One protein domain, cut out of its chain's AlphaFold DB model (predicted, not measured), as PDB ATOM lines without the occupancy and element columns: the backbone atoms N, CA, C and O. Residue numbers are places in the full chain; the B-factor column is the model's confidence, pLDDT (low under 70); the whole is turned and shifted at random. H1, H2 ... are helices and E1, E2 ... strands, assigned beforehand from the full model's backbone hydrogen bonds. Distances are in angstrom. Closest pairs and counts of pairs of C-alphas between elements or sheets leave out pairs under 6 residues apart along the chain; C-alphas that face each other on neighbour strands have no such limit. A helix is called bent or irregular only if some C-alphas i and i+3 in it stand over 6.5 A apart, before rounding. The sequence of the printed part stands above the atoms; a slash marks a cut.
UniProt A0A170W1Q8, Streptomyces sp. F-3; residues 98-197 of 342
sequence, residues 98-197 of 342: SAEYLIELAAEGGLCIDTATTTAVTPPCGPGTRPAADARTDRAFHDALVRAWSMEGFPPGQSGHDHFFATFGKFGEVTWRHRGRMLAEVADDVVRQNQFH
ATOM      1  N   SER A  98     107.745 159.763 173.425       98.12
ATOM      2  CA  SER A  98     108.204 158.409 173.734       98.12
ATOM      3  C   SER A  98     107.123 157.560 174.413       98.12
ATOM      4  O   SER A  98     106.294 158.060 175.179       98.12
ATOM      5  N   ALA A  99     107.171 156.244 174.182       98.31
ATOM      6  CA  ALA A  99     106.305 155.295 174.879       98.31
ATOM      7  C   ALA A  99     106.445 155.405 176.408       98.31
ATOM      8  O   ALA A  99     105.458 155.293 177.126       98.31
ATOM      9  N   GLU A 100     107.650 155.678 176.907       98.44
ATOM     10  CA  GLU A 100     107.934 155.903 178.325       98.44
ATOM     11  C   GLU A 100     107.151 157.099 178.872       98.44
ATOM     12  O   GLU A 100     106.473 156.974 179.890       98.44
ATOM     13  N   TYR A 101     107.165 158.231 178.161       98.44
ATOM     14  CA  TYR A 101     106.400 159.404 178.575       98.44
ATOM     15  C   TYR A 101     104.890 159.141 178.525       98.44
ATOM     16  O   TYR A 101     104.152 159.554 179.418       98.44
ATOM     17  N   LEU A 102     104.407 158.382 177.535       98.62
ATOM     18  CA  LEU A 102     103.003 157.954 177.492       98.62
ATOM     19  C   LEU A 102     102.632 157.060 178.686       98.62
ATOM     20  O   LEU A 102     101.540 157.204 179.235       98.62
ATOM     21  N   ILE A 103     103.519 156.162 179.121       98.69
ATOM     22  CA  ILE A 103     103.300 155.322 180.310       98.69
ATOM     23  C   ILE A 103     103.217 156.193 181.569       98.69
ATOM     24  O   ILE A 103     102.337 155.984 182.409       98.69
ATOM     25  N   GLU A 104     104.088 157.197 181.694       98.50
ATOM     26  CA  GLU A 104     104.045 158.163 182.796       98.50
ATOM     27  C   GLU A 104     102.723 158.935 182.822       98.50
ATOM     28  O   GLU A 104     102.067 158.991 183.865       98.50
ATOM     29  N   LEU A 105     102.284 159.449 181.670       98.44
ATOM     30  CA  LEU A 105     101.003 160.140 181.521       98.44
ATOM     31  C   LEU A 105      99.816 159.235 181.869       98.44
ATOM     32  O   LEU A 105      98.921 159.652 182.604       98.44
ATOM     33  N   ALA A 106      99.821 157.981 181.406       98.50
ATOM     34  CA  ALA A 106      98.782 157.007 181.730       98.50
ATOM     35  C   ALA A 106      98.702 156.735 183.241       98.50
ATOM     36  O   ALA A 106      97.609 156.678 183.809       98.50
ATOM     37  N   ALA A 107      99.858 156.608 183.899       98.38
ATOM     38  CA  ALA A 107      99.950 156.424 185.342       98.38
ATOM     39  C   ALA A 107      99.425 157.641 186.119       98.38
ATOM     40  O   ALA A 107      98.691 157.477 187.093       98.38
ATOM     41  N   GLU A 108      99.774 158.857 185.698       97.38
ATOM     42  CA  GLU A 108      99.277 160.094 186.314       97.38
ATOM     43  C   GLU A 108      97.775 160.303 186.096       97.38
ATOM     44  O   GLU A 108      97.080 160.768 186.997       97.38
ATOM     45  N   GLY A 109      97.263 159.916 184.926       95.62
ATOM     46  CA  GLY A 109      95.841 159.960 184.590       95.62
ATOM     47  C   GLY A 109      94.995 158.877 185.269       95.62
ATOM     48  O   GLY A 109      93.782 158.849 185.063       95.62
ATOM     49  N   GLY A 110      95.611 157.982 186.051       97.81
ATOM     50  CA  GLY A 110      94.924 156.873 186.715       97.81
ATOM     51  C   GLY A 110      94.312 155.864 185.739       97.81
ATOM     52  O   GLY A 110      93.321 155.216 186.078       97.81
ATOM     53  N   LEU A 111      94.859 155.759 184.523       98.50
ATOM     54  CA  LEU A 111      94.378 154.823 183.512       98.50
ATOM     55  C   LEU A 111      94.734 153.380 183.876       98.50
ATOM     56  O   LEU A 111      95.670 153.098 184.634       98.50
ATOM     57  N   CYS A 112      93.985 152.456 183.290       98.62
ATOM     58  CA  CYS A 112      94.230 151.027 183.385       98.62
ATOM     59  C   CYS A 112      94.815 150.526 182.067       98.62
ATOM     60  O   CYS A 112      94.610 151.133 181.022       98.62
ATOM     61  N   ILE A 113      95.519 149.406 182.104       98.75
ATOM     62  CA  ILE A 113      96.022 148.698 180.936       98.75
ATOM     63  C   ILE A 113      95.301 147.357 180.846       98.75
ATOM     64  O   ILE A 113      95.363 146.567 181.790       98.75
ATOM     65  N   ASP A 114      94.662 147.083 179.715       98.50
ATOM     66  CA  ASP A 114      94.196 145.747 179.356       98.50
ATOM     67  C   ASP A 114      95.399 144.805 179.193       98.50
ATOM     68  O   ASP A 114      96.285 145.036 178.368       98.50
ATOM     69  N   THR A 115      95.471 143.755 180.012       96.25
ATOM     70  CA  THR A 115      96.680 142.924 180.120       96.25
ATOM     71  C   THR A 115      96.869 141.973 178.943       96.25
ATOM     72  O   THR A 115      97.984 141.498 178.730       96.25
ATOM     73  N   ALA A 116      95.816 141.708 178.167       96.50
ATOM     74  CA  ALA A 116      95.885 140.858 176.984       96.50
ATOM     75  C   ALA A 116      96.370 141.637 175.755       96.50
ATOM     76  O   ALA A 116      97.154 141.128 174.957       96.50
ATOM     77  N   THR A 117      95.908 142.877 175.607       96.81
ATOM     78  CA  THR A 117      96.130 143.701 174.412       96.81
ATOM     79  C   THR A 117      97.140 144.817 174.621       96.81
ATOM     80  O   THR A 117      97.546 145.451 173.646       96.81
ATOM     81  N   THR A 118      97.575 145.057 175.862       97.94
ATOM     82  CA  THR A 118      98.423 146.190 176.274       97.94
ATOM     83  C   THR A 118      97.805 147.553 175.952       97.94
ATOM     84  O   THR A 118      98.521 148.506 175.671       97.94
ATOM     85  N   THR A 119      96.478 147.658 175.975       98.56
ATOM     86  CA  THR A 119      95.747 148.886 175.618       98.56
ATOM     87  C   THR A 119      95.443 149.716 176.859       98.56
ATOM     88  O   THR A 119      94.933 149.180 177.840       98.56
ATOM     89  N   ALA A 120      95.722 151.016 176.825       98.44
ATOM     90  CA  ALA A 120      95.281 151.958 177.843       98.44
ATOM     91  C   ALA A 120      93.760 152.160 177.759       98.44
ATOM     92  O   ALA A 120      93.222 152.481 176.702       98.44
ATOM     93  N   VAL A 121      93.072 151.982 178.882       97.81
ATOM     94  CA  VAL A 121      91.617 152.078 179.016       97.81
ATOM     95  C   VAL A 121      91.236 152.913 180.236       97.81
ATOM     96  O   VAL A 121      92.024 153.120 181.166       97.81
ATOM     97  N   THR A 122      90.003 153.413 180.238       97.12
ATOM     98  CA  THR A 122      89.486 154.272 181.308       97.12
ATOM     99  C   THR A 122      89.291 153.512 182.624       97.12
ATOM    100  O   THR A 122      88.866 152.356 182.592       97.12
ATOM    101  N   PRO A 123      89.506 154.154 183.788       95.38
ATOM    102  CA  PRO A 123      89.159 153.571 185.083       95.38
ATOM    103  C   PRO A 123      87.637 153.366 185.241       95.38
ATOM    104  O   PRO A 123      86.857 154.037 184.557       95.38
ATOM    105  N   PRO A 124      87.191 152.511 186.184       96.56
ATOM    106  CA  PRO A 124      87.993 151.776 187.171       96.56
ATOM    107  C   PRO A 124      88.668 150.515 186.607       96.56
ATOM    108  O   PRO A 124      88.139 149.870 185.707       96.56
ATOM    109  N   CYS A 125      89.810 150.127 187.185       97.56
ATOM    110  CA  CYS A 125      90.493 148.891 186.798       97.56
ATOM    111  C   CYS A 125      89.744 147.678 187.362       97.56
ATOM    112  O   CYS A 125      89.526 147.582 188.571       97.56
ATOM    113  N   GLY A 126      89.351 146.758 186.484       94.69
ATOM    114  CA  GLY A 126      88.650 145.520 186.814       94.69
ATOM    115  C   GLY A 126      89.408 144.264 186.371       94.69
ATOM    116  O   GLY A 126      90.568 144.349 185.951       94.69
ATOM    117  N   PRO A 127      88.763 143.083 186.439       96.31
ATOM    118  CA  PRO A 127      89.336 141.834 185.944       96.31
ATOM    119  C   PRO A 127      89.851 141.972 184.503       96.31
ATOM    120  O   PRO A 127      89.155 142.513 183.651       96.31
ATOM    121  N   GLY A 128      91.069 141.491 184.237       96.75
ATOM    122  CA  GLY A 128      91.713 141.608 182.919       96.75
ATOM    123  C   GLY A 128      92.442 142.935 182.670       96.75
ATOM    124  O   GLY A 128      93.085 143.093 181.637       96.75
ATOM    125  N   THR A 129      92.408 143.866 183.625       98.12
ATOM    126  CA  THR A 129      93.146 145.132 183.543       98.12
ATOM    127  C   THR A 129      94.050 145.334 184.755       98.12
ATOM    128  O   THR A 129      93.839 144.738 185.813       98.12
ATOM    129  N   ARG A 130      95.065 146.186 184.609       98.00
ATOM    130  CA  ARG A 130      96.016 146.550 185.666       98.00
ATOM    131  C   ARG A 130      96.237 148.065 185.692       98.00
ATOM    132  O   ARG A 130      96.259 148.652 184.615       98.00
ATOM    133  N   PRO A 131      96.422 148.726 186.849       98.62
ATOM    134  CA  PRO A 131      96.763 150.149 186.873       98.62
ATOM    135  C   PRO A 131      98.032 150.444 186.063       98.62
ATOM    136  O   PRO A 131      99.045 149.767 186.233       98.62
ATOM    137  N   ALA A 132      98.018 151.483 185.224       98.62
ATOM    138  CA  ALA A 132      99.209 151.906 184.479       98.62
ATOM    139  C   ALA A 132     100.362 152.313 185.418       98.62
ATOM    140  O   ALA A 132     101.532 152.109 185.102       98.62
ATOM    141  N   ALA A 133     100.033 152.816 186.613       98.56
ATOM    142  CA  ALA A 133     101.000 153.178 187.648       98.56
ATOM    143  C   ALA A 133     101.894 152.014 188.109       98.56
ATOM    144  O   ALA A 133     103.012 152.271 188.560       98.56
ATOM    145  N   ASP A 134     101.463 150.759 187.940       98.56
ATOM    146  CA  ASP A 134     102.272 149.586 188.288       98.56
ATOM    147  C   ASP A 134     103.561 149.514 187.449       98.56
ATOM    148  O   ASP A 134     104.563 148.975 187.912       98.56
ATOM    149  N   ALA A 135     103.596 150.120 186.253       98.31
ATOM    150  CA  ALA A 135     104.794 150.165 185.410       98.31
ATOM    151  C   ALA A 135     105.952 150.969 186.037       98.31
ATOM    152  O   ALA A 135     107.099 150.823 185.626       98.31
ATOM    153  N   ARG A 136     105.694 151.793 187.062       97.75
ATOM    154  CA  ARG A 136     106.749 152.535 187.775       97.75
ATOM    155  C   ARG A 136     107.628 151.634 188.641       97.75
ATOM    156  O   ARG A 136     108.763 151.996 188.939       97.75
ATOM    157  N   THR A 137     107.101 150.495 189.084       97.94
ATOM    158  CA  THR A 137     107.788 149.577 190.006       97.94
ATOM    159  C   THR A 137     107.957 148.174 189.428       97.94
ATOM    160  O   THR A 137     108.894 147.473 189.807       97.94
ATOM    161  N   ASP A 138     107.112 147.771 188.480       98.38
ATOM    162  CA  ASP A 138     107.213 146.509 187.749       98.38
ATOM    163  C   ASP A 138     107.923 146.721 186.404       98.38
ATOM    164  O   ASP A 138     107.333 147.140 185.404       98.38
ATOM    165  N   ARG A 139     109.223 146.401 186.376       98.19
ATOM    166  CA  ARG A 139     110.066 146.572 185.186       98.19
ATOM    167  C   ARG A 139     109.626 145.696 184.012       98.19
ATOM    168  O   ARG A 139     109.693 146.138 182.869       98.19
ATOM    169  N   ALA A 140     109.173 144.471 184.277       98.38
ATOM    170  CA  ALA A 140     108.745 143.561 183.220       98.38
ATOM    171  C   ALA A 140     107.469 144.077 182.545       98.38
ATOM    172  O   ALA A 140     107.351 144.019 181.319       98.38
ATOM    173  N   PHE A 141     106.551 144.628 183.341       98.50
ATOM    174  CA  PHE A 141     105.354 145.284 182.834       98.50
ATOM    175  C   PHE A 141     105.690 146.552 182.042       98.50
ATOM    176  O   PHE A 141     105.227 146.689 180.913       98.50
ATOM    177  N   HIS A 142     106.560 147.420 182.567       98.62
ATOM    178  CA  HIS A 142     107.047 148.599 181.843       98.62
ATOM    179  C   HIS A 142     107.633 148.237 180.474       98.62
ATOM    180  O   HIS A 142     107.220 148.776 179.449       98.62
ATOM    181  N   ASP A 143     108.562 147.281 180.434       98.31
ATOM    182  CA  ASP A 143     109.213 146.883 179.188       98.31
ATOM    183  C   ASP A 143     108.223 146.237 178.203       98.31
ATOM    184  O   ASP A 143     108.390 146.357 176.988       98.31
ATOM    185  N   ALA A 144     107.178 145.562 178.696       97.75
ATOM    186  CA  ALA A 144     106.104 145.048 177.850       97.75
ATOM    187  C   ALA A 144     105.287 146.178 177.207       97.75
ATOM    188  O   ALA A 144     104.987 146.087 176.018       97.75
ATOM    189  N   LEU A 145     104.982 147.249 177.950       98.50
ATOM    190  CA  LEU A 145     104.313 148.433 177.403       98.50
ATOM    191  C   LEU A 145     105.185 149.139 176.368       98.50
ATOM    192  O   LEU A 145     104.712 149.405 175.270       98.50
ATOM    193  N   VAL A 146     106.470 149.364 176.661       98.56
ATOM    194  CA  VAL A 146     107.394 150.010 175.713       98.56
ATOM    195  C   VAL A 146     107.461 149.240 174.392       98.56
ATOM    196  O   VAL A 146     107.291 149.845 173.334       98.56
ATOM    197  N   ARG A 147     107.627 147.911 174.423       97.56
ATOM    198  CA  ARG A 147     107.618 147.077 173.202       97.56
ATOM    199  C   ARG A 147     106.271 147.076 172.483       97.56
ATOM    200  O   ARG A 147     106.212 146.910 171.270       97.56
ATOM    201  N   ALA A 148     105.176 147.213 173.223       97.12
ATOM    202  CA  ALA A 148     103.842 147.226 172.647       97.12
ATOM    203  C   ALA A 148     103.447 148.577 172.035       97.12
ATOM    204  O   ALA A 148     102.597 148.585 171.146       97.12
ATOM    205  N   TRP A 149     103.999 149.679 172.548       98.31
ATOM    206  CA  TRP A 149     103.660 151.067 172.202       98.31
ATOM    207  C   TRP A 149     104.736 151.741 171.338       98.31
ATOM    208  O   TRP A 149     104.656 152.934 171.070       98.31
ATOM    209  N   SER A 150     105.754 150.994 170.911       98.31
ATOM    210  CA  SER A 150     106.815 151.467 170.022       98.31
ATOM    211  C   SER A 150     107.364 150.323 169.166       98.31
ATOM    212  O   SER A 150     106.938 149.175 169.288       98.31
ATOM    213  N   MET A 151     108.343 150.628 168.320       97.31
ATOM    214  CA  MET A 151     109.092 149.660 167.518       97.31
ATOM    215  C   MET A 151     110.223 148.967 168.307       97.31
ATOM    216  O   MET A 151     110.981 148.185 167.730       97.31
ATOM    217  N   GLU A 152     110.358 149.228 169.617       96.38
ATOM    218  CA  GLU A 152     111.346 148.559 170.479       96.38
ATOM    219  C   GLU A 152     111.165 147.041 170.444       96.38
ATOM    220  O   GLU A 152     110.081 146.520 170.712       96.38
ATOM    221  N   GLY A 153     112.247 146.316 170.154       91.75
ATOM    222  CA  GLY A 153     112.223 144.855 170.118       91.75
ATOM    223  C   GLY A 153     111.188 144.263 169.153       91.75
ATOM    224  O   GLY A 153     110.717 143.153 169.411       91.75
ATOM    225  N   PHE A 154     110.822 144.988 168.085       88.50
ATOM    226  CA  PHE A 154     109.854 144.540 167.082       88.50
ATOM    227  C   PHE A 154     110.155 143.096 166.611       88.50
ATOM    228  O   PHE A 154     111.275 142.827 166.155       88.50
ATOM    229  N   PRO A 155     109.198 142.149 166.735       81.06
ATOM    230  CA  PRO A 155     109.466 140.739 166.472       81.06
ATOM    231  C   PRO A 155     109.792 140.448 164.998       81.06
ATOM    232  O   PRO A 155     109.083 140.910 164.101       81.06
ATOM    233  N   PRO A 156     110.805 139.610 164.714       81.81
ATOM    234  CA  PRO A 156     111.111 139.215 163.345       81.81
ATOM    235  C   PRO A 156     109.957 138.406 162.732       81.81
ATOM    236  O   PRO A 156     109.350 137.564 163.393       81.81
ATOM    237  N   GLY A 157     109.684 138.633 161.446       84.06
ATOM    238  CA  GLY A 157     108.662 137.899 160.687       84.06
ATOM    239  C   GLY A 157     107.233 138.431 160.831       84.06
ATOM    240  O   GLY A 157     106.323 137.850 160.245       84.06
ATOM    241  N   GLN A 158     107.027 139.522 161.572       88.25
ATOM    242  CA  GLN A 158     105.760 140.254 161.587       88.25
ATOM    243  C   GLN A 158     105.785 141.415 160.582       88.25
ATOM    244  O   GLN A 158     106.843 141.808 160.088       88.25
ATOM    245  N   SER A 159     104.609 141.961 160.273       92.44
ATOM    246  CA  SER A 159     104.473 143.183 159.477       92.44
ATOM    247  C   SER A 159     104.839 144.391 160.340       92.44
ATOM    248  O   SER A 159     104.169 144.667 161.336       92.44
ATOM    249  N   GLY A 160     105.917 145.096 159.977       92.94
ATOM    250  CA  GLY A 160     106.338 146.314 160.676       92.94
ATOM    251  C   GLY A 160     105.287 147.415 160.569       92.94
ATOM    252  O   GLY A 160     104.969 148.046 161.571       92.94
ATOM    253  N   HIS A 161     104.663 147.539 159.393       92.44
ATOM    254  CA  HIS A 161     103.493 148.381 159.158       92.44
ATOM    255  C   HIS A 161     102.366 148.105 160.164       92.44
ATOM    256  O   HIS A 161     101.905 149.019 160.846       92.44
ATOM    257  N   ASP A 162     101.940 146.847 160.301       91.88
ATOM    258  CA  ASP A 162     100.782 146.527 161.146       91.88
ATOM    259  C   ASP A 162     101.098 146.711 162.631       91.88
ATOM    260  O   ASP A 162     100.254 147.194 163.383       91.88
ATOM    261  N   HIS A 163     102.320 146.375 163.060       95.12
ATOM    262  CA  HIS A 163     102.752 146.628 164.435       95.12
ATOM    263  C   HIS A 163     102.810 148.125 164.735       95.12
ATOM    264  O   HIS A 163     102.256 148.552 165.747       95.12
ATOM    265  N   PHE A 164     103.418 148.915 163.846       96.31
ATOM    266  CA  PHE A 164     103.500 150.370 163.959       96.31
ATOM    267  C   PHE A 164     102.109 150.993 164.117       96.31
ATOM    268  O   PHE A 164     101.856 151.672 165.114       96.31
ATOM    269  N   PHE A 165     101.173 150.697 163.209       94.44
ATOM    270  CA  PHE A 165      99.824 151.267 163.268       94.44
ATOM    271  C   PHE A 165      98.981 150.726 164.434       94.44
ATOM    272  O   PHE A 165      98.145 151.452 164.975       94.44
ATOM    273  N   ALA A 166      99.222 149.493 164.892       94.06
ATOM    274  CA  ALA A 166      98.557 148.958 166.078       94.06
ATOM    275  C   ALA A 166      98.927 149.719 167.364       94.06
ATOM    276  O   ALA A 166      98.120 149.745 168.297       94.06
ATOM    277  N   THR A 167     100.109 150.349 167.437       96.62
ATOM    278  CA  THR A 167     100.526 151.103 168.634       96.62
ATOM    279  C   THR A 167      99.553 152.236 168.977       96.62
ATOM    280  O   THR A 167      99.155 152.362 170.137       96.62
ATOM    281  N   PHE A 168      99.066 152.978 167.976       95.25
ATOM    282  CA  PHE A 168      98.174 154.123 168.182       95.25
ATOM    283  C   PHE A 168      96.840 153.739 168.820       95.25
ATOM    284  O   PHE A 168      96.321 154.469 169.661       95.25
ATOM    285  N   GLY A 169      96.305 152.563 168.477       93.06
ATOM    286  CA  GLY A 169      95.112 152.029 169.133       93.06
ATOM    287  C   GLY A 169      95.348 151.710 170.611       93.06
ATOM    288  O   GLY A 169      94.458 151.908 171.436       93.06
ATOM    289  N   LYS A 170      96.561 151.270 170.966       97.69
ATOM    290  CA  LYS A 170      96.908 150.879 172.337       97.69
ATOM    291  C   LYS A 170      97.085 152.072 173.267       97.69
ATOM    292  O   LYS A 170      96.652 152.002 174.410       97.69
ATOM    293  N   PHE A 171      97.708 153.155 172.809       97.19
ATOM    294  CA  PHE A 171      97.935 154.349 173.636       97.19
ATOM    295  C   PHE A 171      96.951 155.495 173.360       97.19
ATOM    296  O   PHE A 171      97.076 156.567 173.957       97.19
ATOM    297  N   GLY A 172      95.969 155.298 172.473       93.62
ATOM    298  CA  GLY A 172      95.045 156.340 172.016       93.62
ATOM    299  C   GLY A 172      94.378 157.110 173.159       93.62
ATOM    300  O   GLY A 172      94.406 158.341 173.165       93.62
ATOM    301  N   GLU A 173      93.901 156.398 174.187       94.88
ATOM    302  CA  GLU A 173      93.276 156.993 175.378       94.88
ATOM    303  C   GLU A 173      94.212 157.965 176.122       94.88
ATOM    304  O   GLU A 173      93.772 159.000 176.625       94.88
ATOM    305  N   VAL A 174      95.517 157.670 176.157       96.81
ATOM    306  CA  VAL A 174      96.536 158.552 176.748       96.81
ATOM    307  C   VAL A 174      96.671 159.815 175.901       96.81
ATOM    308  O   VAL A 174      96.561 160.935 176.402       96.81
ATOM    309  N   THR A 175      96.877 159.646 174.594       92.81
ATOM    310  CA  THR A 175      97.176 160.773 173.699       92.81
ATOM    311  C   THR A 175      96.019 161.762 173.586       92.81
ATOM    312  O   THR A 175      96.237 162.975 173.563       92.81
ATOM    313  N   TRP A 176      94.776 161.272 173.619       86.75
ATOM    314  CA  TRP A 176      93.583 162.114 173.610       86.75
ATOM    315  C   TRP A 176      93.502 163.030 174.841       86.75
ATOM    316  O   TRP A 176      93.170 164.210 174.727       86.75
ATOM    317  N   ARG A 177      93.869 162.512 176.018       90.56
ATOM    318  CA  ARG A 177      93.790 163.237 177.298       90.56
ATOM    319  C   ARG A 177      94.921 164.236 177.520       90.56
ATOM    320  O   ARG A 177      94.767 165.155 178.321       90.56
ATOM    321  N   HIS A 178      96.054 164.062 176.840       92.81
ATOM    322  CA  HIS A 178      97.300 164.745 177.194       92.81
ATOM    323  C   HIS A 178      97.928 165.568 176.060       92.81
ATOM    324  O   HIS A 178      99.091 165.955 176.171       92.81
ATOM    325  N   ARG A 179      97.157 165.932 175.023       89.62
ATOM    326  CA  ARG A 179      97.617 166.724 173.859       89.62
ATOM    327  C   ARG A 179      98.531 167.904 174.217       89.62
ATOM    328  O   ARG A 179      99.598 168.051 173.633       89.62
ATOM    329  N   GLY A 180      98.144 168.723 175.200       87.94
ATOM    330  CA  GLY A 180      98.932 169.894 175.610       87.94
ATOM    331  C   GLY A 180     100.292 169.542 176.222       87.94
ATOM    332  O   GLY A 180     101.281 170.212 175.946       87.94
ATOM    333  N   ARG A 181     100.365 168.462 177.010       94.81
ATOM    334  CA  ARG A 181     101.632 167.980 177.580       94.81
ATOM    335  C   ARG A 181     102.520 167.335 176.533       94.81
ATOM    336  O   ARG A 181     103.725 167.533 176.564       94.81
ATOM    337  N   MET A 182     101.924 166.607 175.594       95.50
ATOM    338  CA  MET A 182     102.667 166.034 174.478       95.50
ATOM    339  C   MET A 182     103.280 167.128 173.606       95.50
ATOM    340  O   MET A 182     104.445 167.034 173.249       95.50
ATOM    341  N   LEU A 183     102.532 168.200 173.323       93.50
ATOM    342  CA  LEU A 183     103.061 169.329 172.560       93.50
ATOM    343  C   LEU A 183     104.214 170.031 173.295       93.50
ATOM    344  O   LEU A 183     105.183 170.433 172.658       93.50
ATOM    345  N   ALA A 184     104.131 170.148 174.624       93.94
ATOM    346  CA  ALA A 184     105.229 170.670 175.435       93.94
ATOM    347  C   ALA A 184     106.475 169.767 175.368       93.94
ATOM    348  O   ALA A 184     107.570 170.268 175.142       93.94
ATOM    349  N   GLU A 185     106.305 168.446 175.466       96.56
ATOM    350  CA  GLU A 185     107.413 167.489 175.331       96.56
ATOM    351  C   GLU A 185     108.059 167.542 173.937       96.56
ATOM    352  O   GLU A 185     109.282 167.504 173.818       96.56
ATOM    353  N   VAL A 186     107.261 167.696 172.874       94.69
ATOM    354  CA  VAL A 186     107.779 167.907 171.511       94.69
ATOM    355  C   VAL A 186     108.582 169.209 171.424       94.69
ATOM    356  O   VAL A 186     109.656 169.225 170.825       94.69
ATOM    357  N   ALA A 187     108.112 170.295 172.045       93.94
ATOM    358  CA  ALA A 187     108.850 171.557 172.090       93.94
ATOM    359  C   ALA A 187     110.183 171.430 172.856       93.94
ATOM    360  O   ALA A 187     111.193 171.993 172.428       93.94
ATOM    361  N   ASP A 188     110.217 170.651 173.937       95.19
ATOM    362  CA  ASP A 188     111.459 170.343 174.646       95.19
ATOM    363  C   ASP A 188     112.399 169.487 173.780       95.19
ATOM    364  O   ASP A 188     113.613 169.722 173.762       95.19
ATOM    365  N   ASP A 189     111.867 168.536 173.003       93.31
ATOM    366  CA  ASP A 189     112.682 167.735 172.086       93.31
ATOM    367  C   ASP A 189     113.297 168.567 170.959       93.31
ATOM    368  O   ASP A 189     114.477 168.405 170.653       93.31
ATOM    369  N   VAL A 190     112.558 169.534 170.412       93.00
ATOM    370  CA  VAL A 190     113.071 170.513 169.437       93.00
ATOM    371  C   VAL A 190     114.337 171.191 169.970       93.00
ATOM    372  O   VAL A 190     115.341 171.265 169.254       93.00
ATOM    373  N   VAL A 191     114.350 171.594 171.245       93.69
ATOM    374  CA  VAL A 191     115.536 172.179 171.892       93.69
ATOM    375  C   VAL A 191     116.653 171.145 172.053       93.69
ATOM    376  O   VAL A 191     117.794 171.414 171.667       93.69
ATOM    377  N   ARG A 192     116.353 169.947 172.577       94.44
ATOM    378  CA  ARG A 192     117.352 168.870 172.762       94.44
ATOM    379  C   ARG A 192     117.999 168.440 171.448       94.44
ATOM    380  O   ARG A 192     119.165 168.050 171.429       94.44
ATOM    381  N   GLN A 193     117.256 168.539 170.354       94.44
ATOM    382  CA  GLN A 193     117.699 168.218 169.010       94.44
ATOM    383  C   GLN A 193     118.265 169.433 168.260       94.44
ATOM    384  O   GLN A 193     118.490 169.318 167.064       94.44
ATOM    385  N   ASN A 194     118.517 170.586 168.885       95.38
ATOM    386  CA  ASN A 194     119.026 171.800 168.221       95.38
ATOM    387  C   ASN A 194     118.266 172.168 166.923       95.38
ATOM    388  O   ASN A 194     118.850 172.401 165.854       95.38
ATOM    389  N   GLN A 195     116.940 172.137 167.028       94.00
ATOM    390  CA  GLN A 195     115.992 172.622 166.037       94.00
ATOM    391  C   GLN A 195     115.423 173.977 166.490       94.00
ATOM    392  O   GLN A 195     115.485 174.337 167.663       94.00
ATOM    393  N   PHE A 196     114.852 174.727 165.552       91.69
ATOM    394  CA  PHE A 196     114.313 176.071 165.772       91.69
ATOM    395  C   PHE A 196     112.908 176.271 165.180       91.69
ATOM    396  O   PHE A 196     112.302 177.305 165.441       91.69
ATOM    397  N   HIS A 197     112.394 175.323 164.381       88.69
ATOM    398  CA  HIS A 197     111.078 175.436 163.733       88.69
ATOM    399  C   HIS A 197     110.397 174.068 163.532       88.69
ATOM    400  O   HIS A 197     110.663 173.410 162.530       88.69
TER     401      HIS A 197
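Overview. This is residues 98 to 197 of the 342 residues of a protein of Streptomyces sp. F-3 (UniProt A0A170W1Q8). A short helix, H1, sits in the middle of a small helical body: H2, H3 and the first arm of the long bent helix H4 pack round it, and a small sheet of three short strands lies at one end. Beyond its bend, the second arm of H4 reaches away from this body, and residues 188 to 194 stick out. The printed part has 100 residues, with four named helices and three named strands in the order H1, E1, E2, E3, H2, H3, H4; the antiparallel sheet has the order E2, E1, E3, and the class is mostly helix. The whole is compact, with a radius of gyration of the C-alphas of 14.2 A and spans of 47 by 35 by 23 A.

Arrangement. H1, residues 99 to 108, only grazes the sheet with its residues 102 to 107. In that sheet E1, residues 112 to 114, is the inner strand and forms a hairpin with E2, residues 119 to 121; N 114 and O 119 are 2.8 A apart, within hydrogen-bond range. E3, residues 129 to 131, is antiparallel to E1 at 149 degrees, with N 113 and O 130 at 2.7 A. H2, residues 132 to 136, touches H1, the closest C-alphas being those of Ala 107 and Ala 133, 4.1 A apart. H3, residues 139 to 149, touches H1 at a steep tilt of 65 degrees, opposite ways, the closest C-alphas being those of Ala 99 and Val 146 at 5.5 A. H2 and H3 touch only at the corner, with the C-alphas of Ala 135 and His 142 closest at 4.5 A. By its hydrogen bonds H4, residues 160 to 192, was assigned as one helix, but it is bent: C-alphas 177 and 180 are 8.6 A apart. Its arm H4a, residues 160 to 177, touches H1 with residues 171 to 175 alone, at a shallow tilt of 28 degrees, the same way; the closest C-alphas are those of Ala 106 and Val 174, 5.7 A apart. H4a is itself irregular, with C-alphas 170 and 173 at 7.7 A, and has a kink of 50 degrees near residue 171. Its arm H4b, residues 180 to 192, stands at a steep tilt of 60 degrees to H4a and is near H1. In H1, H3 and H4b every O i to N i+4 pair is within hydrogen-bond range; in H4a 9 of 14 are, and in H2 0 of 1, beside 2 of 2 O i to N i+3 pairs.

Along the chain. H1 begins at C-alpha 99 (106.305, 155.295, 174.879) and is 14.3 A long. E1, E2 and E3 have 3 residues each, and H2 has 5. H3 is 15.2 A long, H4a 26.8 A and H4b 18.7 A, ending at C-alpha 192 (117.352, 168.870, 172.762).

Size, cuts and confidence. The C-alphas farthest apart, those of Pro 127 and Phe 196, are 46.9 A apart. The printed part has no cut and no long link. The mean pLDDT of the printed part is 95.5, and no printed residue is under 70.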